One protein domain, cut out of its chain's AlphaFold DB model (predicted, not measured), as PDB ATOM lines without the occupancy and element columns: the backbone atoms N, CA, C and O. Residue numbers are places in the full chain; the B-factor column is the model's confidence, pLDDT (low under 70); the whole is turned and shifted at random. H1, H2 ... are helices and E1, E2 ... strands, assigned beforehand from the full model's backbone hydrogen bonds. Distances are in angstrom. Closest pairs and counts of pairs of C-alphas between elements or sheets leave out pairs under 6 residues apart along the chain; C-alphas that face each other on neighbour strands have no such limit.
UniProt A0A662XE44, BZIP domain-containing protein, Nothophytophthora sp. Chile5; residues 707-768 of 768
ATOM      1  N   ALA A 707     264.900 284.106 295.686       92.56
ATOM      2  CA  ALA A 707     266.263 284.084 296.214       92.56
ATOM      3  C   ALA A 707     266.336 284.601 297.661       92.56
ATOM      4  O   ALA A 707     267.013 283.994 298.492       92.56
ATOM      5  N   ILE A 708     265.603 285.672 297.989       95.56
ATOM      6  CA  ILE A 708     265.506 286.192 299.361       95.56
ATOM      7  C   ILE A 708     264.860 285.152 300.281       95.56
ATOM      8  O   ILE A 708     265.410 284.853 301.339       95.56
ATOM      9  N   LEU A 709     263.736 284.556 299.872       95.12
ATOM     10  CA  LEU A 709     263.053 283.515 300.645       95.12
ATOM     11  C   LEU A 709     263.943 282.289 300.865       95.12
ATOM     12  O   LEU A 709     263.950 281.747 301.965       95.12
ATOM     13  N   LEU A 710     264.730 281.883 299.865       93.81
ATOM     14  CA  LEU A 710     265.716 280.813 300.011       93.81
ATOM     15  C   LEU A 710     266.820 281.180 301.006       93.81
ATOM     16  O   LEU A 710     267.157 280.359 301.855       93.81
ATOM     17  N   CYS A 711     267.361 282.400 300.941       94.06
ATOM     18  CA  CYS A 711     268.376 282.857 301.893       94.06
ATOM     19  C   CYS A 711     267.831 282.874 303.325       94.06
ATOM     20  O   CYS A 711     268.505 282.405 304.239       94.06
ATOM     21  N   VAL A 712     266.595 283.351 303.514       94.06
ATOM     22  CA  VAL A 712     265.908 283.326 304.813       94.06
ATOM     23  C   VAL A 712     265.679 281.889 305.271       94.06
ATOM     24  O   VAL A 712     266.030 281.553 306.394       94.06
ATOM     25  N   PHE A 713     265.160 281.017 304.404       92.94
ATOM     26  CA  PHE A 713     264.901 279.614 304.731       92.94
ATOM     27  C   PHE A 713     266.177 278.882 305.157       92.94
ATOM     28  O   PHE A 713     266.186 278.203 306.183       92.94
ATOM     29  N   VAL A 714     267.269 279.027 304.397       92.94
ATOM     30  CA  VAL A 714     268.559 278.394 304.708       92.94
ATOM     31  C   VAL A 714     269.170 279.004 305.969       92.94
ATOM     32  O   VAL A 714     269.608 278.262 306.845       92.94
ATOM     33  N   GLY A 715     269.161 280.334 306.092       91.56
ATOM     34  CA  GLY A 715     269.688 281.043 307.258       91.56
ATOM     35  C   GLY A 715     268.969 280.652 308.548       91.56
ATOM     36  O   GLY A 715     269.619 280.276 309.524       91.56
ATOM     37  N   GLU A 716     267.636 280.646 308.537       89.56
ATOM     38  CA  GLU A 716     266.829 280.229 309.684       89.56
ATOM     39  C   GLU A 716     266.974 278.732 309.972       89.56
ATOM     40  O   GLU A 716     267.103 278.351 311.134       89.56
ATOM     41  N   SER A 717     267.064 277.872 308.952       88.94
ATOM     42  CA  SER A 717     267.315 276.434 309.147       88.94
ATOM     43  C   SER A 717     268.650 276.160 309.843       88.94
ATOM     44  O   SER A 717     268.727 275.313 310.734       88.94
ATOM     45  N   VAL A 718     269.714 276.875 309.457       88.88
ATOM     46  CA  VAL A 718     271.037 276.745 310.086       88.88
ATOM     47  C   VAL A 718     271.010 277.303 311.506       88.88
ATOM     48  O   VAL A 718     271.455 276.632 312.436       88.88
ATOM     49  N   ARG A 719     270.447 278.502 311.687       87.19
ATOM     50  CA  ARG A 719     270.410 279.198 312.978       87.19
ATOM     51  C   ARG A 719     269.598 278.445 314.028       87.19
ATOM     52  O   ARG A 719     270.054 278.295 315.160       87.19
ATOM     53  N   THR A 720     268.397 277.994 313.671       85.00
ATOM     54  CA  THR A 720     267.497 277.284 314.597       85.00
ATOM     55  C   THR A 720     268.059 275.923 314.987       85.00
ATOM     56  O   THR A 720     268.064 275.596 316.169       85.00
ATOM     57  N   SER A 721     268.622 275.174 314.034       85.31
ATOM     58  CA  SER A 721     269.277 273.894 314.330       85.31
ATOM     59  C   SER A 721     270.515 274.046 315.212       85.31
ATOM     60  O   SER A 721     270.686 273.252 316.129       85.31
ATOM     61  N   ALA A 722     271.358 275.058 314.973       84.44
ATOM     62  CA  ALA A 722     272.553 275.284 315.788       84.44
ATOM     63  C   ALA A 722     272.194 275.582 317.252       84.44
ATOM     64  O   ALA A 722     272.752 274.975 318.154       84.44
ATOM     65  N   ARG A 723     271.196 276.441 317.483       83.81
ATOM     66  CA  ARG A 723     270.716 276.764 318.838       83.81
ATOM     67  C   ARG A 723     270.027 275.595 319.538       83.81
ATOM     68  O   ARG A 723     270.074 275.504 320.755       83.81
ATOM     69  N   ALA A 724     269.352 274.725 318.786       80.56
ATOM     70  CA  ALA A 724     268.701 273.545 319.353       80.56
ATOM     71  C   ALA A 724     269.700 272.502 319.860       80.56
ATOM     72  O   ALA A 724     269.387 271.777 320.798       80.56
ATOM     73  N   CYS A 725     270.865 272.414 319.218       82.50
ATOM     74  CA  CYS A 725     271.901 271.434 319.530       82.50
ATOM     75  C   CYS A 725     273.047 272.006 320.378       82.50
ATOM     76  O   CYS A 725     273.899 271.249 320.808       82.50
ATOM     77  N   GLU A 726     273.050 273.311 320.670       82.69
ATOM     78  CA  GLU A 726     274.020 273.959 321.569       82.69
ATOM     79  C   GLU A 726     274.129 273.306 322.966       82.69
ATOM     80  O   GLU A 726     275.242 273.224 323.474       82.69
ATOM     81  N   PRO A 727     273.044 272.785 323.585       82.25
ATOM     82  CA  PRO A 727     273.138 272.074 324.867       82.25
ATOM     83  C   PRO A 727     273.752 270.667 324.788       82.25
ATOM     84  O   PRO A 727     273.967 270.067 325.835       82.25
ATOM     85  N   HIS A 728     273.968 270.134 323.580       78.00
ATOM     86  CA  HIS A 728     274.386 268.756 323.318       78.00
ATOM     87  C   HIS A 728     275.764 268.745 322.634       78.00
ATOM     88  O   HIS A 728     275.814 268.669 321.398       78.00
ATOM     89  N   PRO A 729     276.881 268.872 323.382       77.31
ATOM     90  CA  PRO A 729     278.235 268.833 322.814       77.31
ATOM     91  C   PRO A 729     278.535 267.539 322.043       77.31
ATOM     92  O   PRO A 729     279.306 267.565 321.088       77.31
ATOM     93  N   GLU A 730     277.857 266.444 322.378       79.88
ATOM     94  CA  GLU A 730     277.916 265.160 321.682       79.88
ATOM     95  C   GLU A 730     277.383 265.228 320.232       79.88
ATOM     96  O   GLU A 730     277.657 264.361 319.400       79.88
ATOM     97  N   CYS A 731     276.616 266.264 319.867       83.94
ATOM     98  CA  CYS A 731     276.094 266.431 318.513       83.94
ATOM     99  C   CYS A 731     277.052 267.214 317.605       83.94
ATOM    100  O   CYS A 731     276.963 268.433 317.449       83.94
ATOM    101  N   VAL A 732     277.911 266.486 316.895       80.88
ATOM    102  CA  VAL A 732     278.937 267.079 316.022       80.88
ATOM    103  C   VAL A 732     278.368 267.556 314.680       80.88
ATOM    104  O   VAL A 732     278.833 268.543 314.100       80.88
ATOM    105  N   VAL A 733     277.332 266.888 314.153       81.31
ATOM    106  CA  VAL A 733     276.748 267.240 312.847       81.31
ATOM    107  C   VAL A 733     275.250 267.502 312.928       81.31
ATOM    108  O   VAL A 733     274.438 266.584 313.006       81.31
ATOM    109  N   ASN A 734     274.872 268.762 312.717       84.31
ATOM    110  CA  ASN A 734     273.475 269.202 312.679       84.31
ATOM    111  C   ASN A 734     272.763 268.797 311.371       84.31
ATOM    112  O   ASN A 734     273.325 268.902 310.271       84.31
ATOM    113  N   ALA A 735     271.480 268.426 311.453       81.81
ATOM    114  CA  ALA A 735     270.644 268.131 310.283       81.81
ATOM    115  C   ALA A 735     270.089 269.384 309.572       81.81
ATOM    116  O   ALA A 735     269.467 269.241 308.521       81.81
ATOM    117  N   ARG A 736     270.334 270.595 310.110       84.19
ATOM    118  CA  ARG A 736     269.995 271.911 309.512       84.19
ATOM    119  C   ARG A 736     268.536 272.000 309.039       84.19
ATOM    120  O   ARG A 736     268.263 272.303 307.880       84.19
ATOM    121  N   ARG A 737     267.594 271.702 309.933       82.25
ATOM    122  CA  ARG A 737     266.149 271.820 309.700       82.25
ATOM    123  C   ARG A 737     265.611 273.114 310.303       82.25
ATOM    124  O   ARG A 737     265.996 273.479 311.410       82.25
ATOM    125  N   TRP A 738     264.667 273.750 309.612       83.06
ATOM    126  CA  TRP A 738     263.863 274.814 310.208       83.06
ATOM    127  C   TRP A 738     262.885 274.195 311.212       83.06
ATOM    128  O   TRP A 738     261.844 273.654 310.837       83.06
ATOM    129  N   THR A 739     263.237 274.242 312.496       72.56
ATOM    130  CA  THR A 739     262.389 273.770 313.596       72.56
ATOM    131  C   THR A 739     261.890 274.954 314.421       72.56
ATOM    132  O   THR A 739     262.608 275.921 314.664       72.56
ATOM    133  N   ASN A 740     260.625 274.902 314.845       66.69
ATOM    134  CA  ASN A 740     260.058 275.903 315.743       66.69
ATOM    135  C   ASN A 740     260.324 275.474 317.188       66.69
ATOM    136  O   ASN A 740     259.589 274.649 317.730       66.69
ATOM    137  N   LEU A 741     261.365 276.025 317.818       60.31
ATOM    138  CA  LEU A 741     261.620 275.787 319.236       60.31
ATOM    139  C   LEU A 741     260.558 276.513 320.074       60.31
ATOM    140  O   LEU A 741     260.568 277.740 320.193       60.31
ATOM    141  N   LYS A 742     259.632 275.762 320.682       57.50
ATOM    142  CA  LYS A 742     258.825 276.290 321.792       57.50
ATOM    143  C   LYS A 742     259.757 276.490 322.991       57.50
ATOM    144  O   LYS A 742     260.511 275.581 323.333       57.50
ATOM    145  N   ARG A 743     259.712 277.676 323.614       46.41
ATOM    146  CA  ARG A 743     260.497 278.029 324.814       46.41
ATOM    147  C   ARG A 743     260.470 276.871 325.828       46.41
ATOM    148  O   ARG A 743     259.404 276.567 326.352       46.41
ATOM    149  N   GLY A 744     261.627 276.254 326.085       53.16
ATOM    150  CA  GLY A 744     261.825 275.280 327.169       53.16
ATOM    151  C   GLY A 744     261.828 273.787 326.806       53.16
ATOM    152  O   GLY A 744     261.971 272.978 327.713       53.16
ATOM    153  N   SER A 745     261.698 273.382 325.537       50.22
ATOM    154  CA  SER A 745     261.837 271.963 325.150       50.22
ATOM    155  C   SER A 745     263.248 271.686 324.611       50.22
ATOM    156  O   SER A 745     263.527 271.945 323.444       50.22
ATOM    157  N   LEU A 746     264.135 271.168 325.472       52.09
ATOM    158  CA  LEU A 746     265.483 270.677 325.119       52.09
ATOM    159  C   LEU A 746     265.463 269.345 324.338       52.09
ATOM    160  O   LEU A 746     266.497 268.845 323.929       52.09
ATOM    161  N   THR A 747     264.301 268.739 324.106       54.84
ATOM    162  CA  THR A 747     264.198 267.332 323.677       54.84
ATOM    163  C   THR A 747     264.199 267.129 322.158       54.84
ATOM    164  O   THR A 747     263.698 266.115 321.678       54.84
ATOM    165  N   GLN A 748     264.660 268.101 321.365       66.94
ATOM    166  CA  GLN A 748     264.479 268.049 319.910       66.94
ATOM    167  C   GLN A 748     265.645 268.645 319.111       66.94
ATOM    168  O   GLN A 748     265.421 269.329 318.112       66.94
ATOM    169  N   CYS A 749     266.891 268.377 319.518       76.06
ATOM    170  CA  CYS A 749     268.050 268.621 318.655       76.06
ATOM    171  C   CYS A 749     267.961 267.712 317.408       76.06
ATOM    172  O   CYS A 749     267.966 266.484 317.540       76.06
ATOM    173  N   PRO A 750     267.861 268.262 316.178       76.56
ATOM    174  CA  PRO A 750     267.872 267.467 314.958       76.56
ATOM    175  C   PRO A 750     269.320 267.085 314.615       76.56
ATOM    176  O   PRO A 750     269.892 267.588 313.644       76.56
ATOM    177  N   CYS A 751     269.921 266.227 315.436       82.62
ATOM    178  CA  CYS A 751     271.277 265.741 315.230       82.62
ATOM    179  C   CYS A 751     271.318 264.706 314.102       82.62
ATOM    180  O   CYS A 751     270.438 263.852 313.999       82.62
ATOM    181  N   LEU A 752     272.325 264.791 313.232       80.94
ATOM    182  CA  LEU A 752     272.568 263.787 312.198       80.94
ATOM    183  C   LEU A 752     273.623 262.768 312.631       80.94
ATOM    184  O   LEU A 752     273.533 261.618 312.214       80.94
ATOM    185  N   MET A 753     274.623 263.194 313.406       78.31
ATOM    186  CA  MET A 753     275.668 262.319 313.937       78.31
ATOM    187  C   MET A 753     276.048 262.763 315.344       78.31
ATOM    188  O   MET A 753     276.394 263.930 315.545       78.31
ATOM    189  N   LEU A 754     275.937 261.809 316.263       81.19
ATOM    190  CA  LEU A 754     276.290 261.907 317.670       81.19
ATOM    191  C   LEU A 754     277.645 261.213 317.854       81.19
ATOM    192  O   LEU A 754     277.814 260.111 317.330       81.19
ATOM    193  N   ILE A 755     278.578 261.848 318.551       77.88
ATOM    194  CA  ILE A 755     279.850 261.260 318.970       77.88
ATOM    195  C   ILE A 755     279.887 261.379 320.490       77.88
ATOM    196  O   ILE A 755     279.762 262.478 321.020       77.88
ATOM    197  N   ASP A 756     279.999 260.236 321.156       70.38
ATOM    198  CA  ASP A 756     280.067 260.117 322.611       70.38
ATOM    199  C   ASP A 756     281.486 259.663 322.972       70.38
ATOM    200  O   ASP A 756     281.731 258.494 323.266       70.38
ATOM    201  N   GLU A 757     282.450 260.564 322.770       64.19
ATOM    202  CA  GLU A 757     283.864 260.331 323.064       64.19
ATOM    203  C   GLU A 757     284.307 261.316 324.148       64.19
ATOM    204  O   GLU A 757     284.261 262.532 323.954       64.19
ATOM    205  N   ASP A 758     284.711 260.786 325.303       57.06
ATOM    206  CA  ASP A 758     285.371 261.557 326.353       57.06
ATOM    207  C   ASP A 758     286.872 261.638 326.036       57.06
ATOM    208  O   ASP A 758     287.645 260.734 326.351       57.06
ATOM    209  N   ASP A 759     287.297 262.754 325.438       54.81
ATOM    210  CA  ASP A 759     288.714 263.063 325.167       54.81
ATOM    211  C   ASP A 759     289.543 263.297 326.451       54.81
ATOM    212  O   ASP A 759     290.766 263.478 326.404       54.81
ATOM    213  N   ALA A 760     288.890 263.354 327.617       45.44
ATOM    214  CA  ALA A 760     289.563 263.541 328.890       45.44
ATOM    215  C   ALA A 760     290.366 262.276 329.249       45.44
ATOM    216  O   ALA A 760     289.811 261.174 329.250       45.44
ATOM    217  N   PRO A 761     291.665 262.389 329.591       51.22
ATOM    218  CA  PRO A 761     292.404 261.245 330.098       51.22
ATOM    219  C   PRO A 761     291.710 260.762 331.371       51.22
ATOM    220  O   PRO A 761     291.648 261.508 332.352       51.22
ATOM    221  N   LYS A 762     291.189 259.529 331.344       53.06
ATOM    222  CA  LYS A 762     290.582 258.909 332.523       53.06
ATOM    223  C   LYS A 762     291.567 259.005 333.676       53.06
ATOM    224  O   LYS A 762     292.745 258.650 333.538       53.06
ATOM    225  N   THR A 763     291.103 259.536 334.797       53.47
ATOM    226  CA  THR A 763     291.947 259.598 335.986       53.47
ATOM    227  C   THR A 763     292.221 258.175 336.471       53.47
ATOM    228  O   THR A 763     291.433 257.264 336.231       53.47
ATOM    229  N   PHE A 764     293.357 257.949 337.137       44.12
ATOM    230  CA  PHE A 764     293.708 256.612 337.639       44.12
ATOM    231  C   PHE A 764     292.603 256.024 338.544       44.12
ATOM    232  O   PHE A 764     292.392 254.817 338.541       44.12
ATOM    233  N   GLU A 765     291.854 256.881 339.244       45.56
ATOM    234  CA  GLU A 765     290.717 256.514 340.101       45.56
ATOM    235  C   GLU A 765     289.443 256.114 339.334       45.56
ATOM    236  O   GLU A 765     288.577 255.478 339.914       45.56
ATOM    237  N   GLU A 766     289.309 256.458 338.051       46.56
ATOM    238  CA  GLU A 766     288.189 256.011 337.200       46.56
ATOM    239  C   GLU A 766     288.510 254.720 336.431       46.56
ATOM    240  O   GLU A 766     287.622 254.110 335.838       46.56
ATOM    241  N   VAL A 767     289.789 254.329 336.391       46.91
ATOM    242  CA  VAL A 767     290.282 253.108 335.727       46.91
ATOM    243  C   VAL A 767     290.491 251.960 336.728       46.91
ATOM    244  O   VAL A 767     290.602 250.807 336.311       46.91
ATOM    245  N   THR A 768     290.558 252.265 338.028       30.31
ATOM    246  CA  THR A 768     290.675 251.292 339.130       30.31
ATOM    247  C   THR A 768     289.351 251.120 339.846       30.31
ATOM    248  O   THR A 768     289.107 249.980 340.306       30.31
TER     249      THR A 768
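AT A GLANCE: This is residues 707 to 768 of the 768 residues of the protein "BZIP domain-containing protein" of Nothophytophthora sp. Chile5 (UniProt A0A662XE44). A long helix, H1, has its last residues beside a small strand hairpin, E1 and E2, whose long loop swings out; the first turns of H1 and a tail ending in H2 stick out at opposite ends of a rod. The printed part has 62 residues, with two named helices and two named strands that follow along the chain as H1, E1, E2, H2; the class is mixed, helices and strands, and the sheet, in the order E1 - E2, is antiparallel. It is only just extended, close to loose, with a radius of gyration of the C-alphas of 16.2 A and spans of 58 by 24 by 12 A.

IN THESE COORDINATES: H1, residues 707 to 725, runs 27.1 A from C-alpha 707 at (266.263, 284.084, 296.214). E1 is residues 731 to 734, 7.0 A; E2 is 751 to 754, 6.8 A. H2, residues 764 to 767, 5.3 A, ends at (290.282, 253.108, 335.727).

HOW THE PARTS SIT: The closest C-alphas of H1 and E1 are those of Ser 721 and Asn 734, 6.5 A apart. The hairpin E1 and E2 is antiparallel at 156 degrees, with N 752 and O 733 within hydrogen-bond range at 2.8 A. H2 is apart from H1 and E1. In H1 every O i to N i+4 pair is within range; H2 is too short for one.

THE WHOLE: The C-alphas of Ala 707 and Thr 768, the two farthest apart, are 59.3 A apart. The printed part has no cut. The link E1 to E2 is long. Residues 740 to 748 and 757 to 768 have pLDDT under 70.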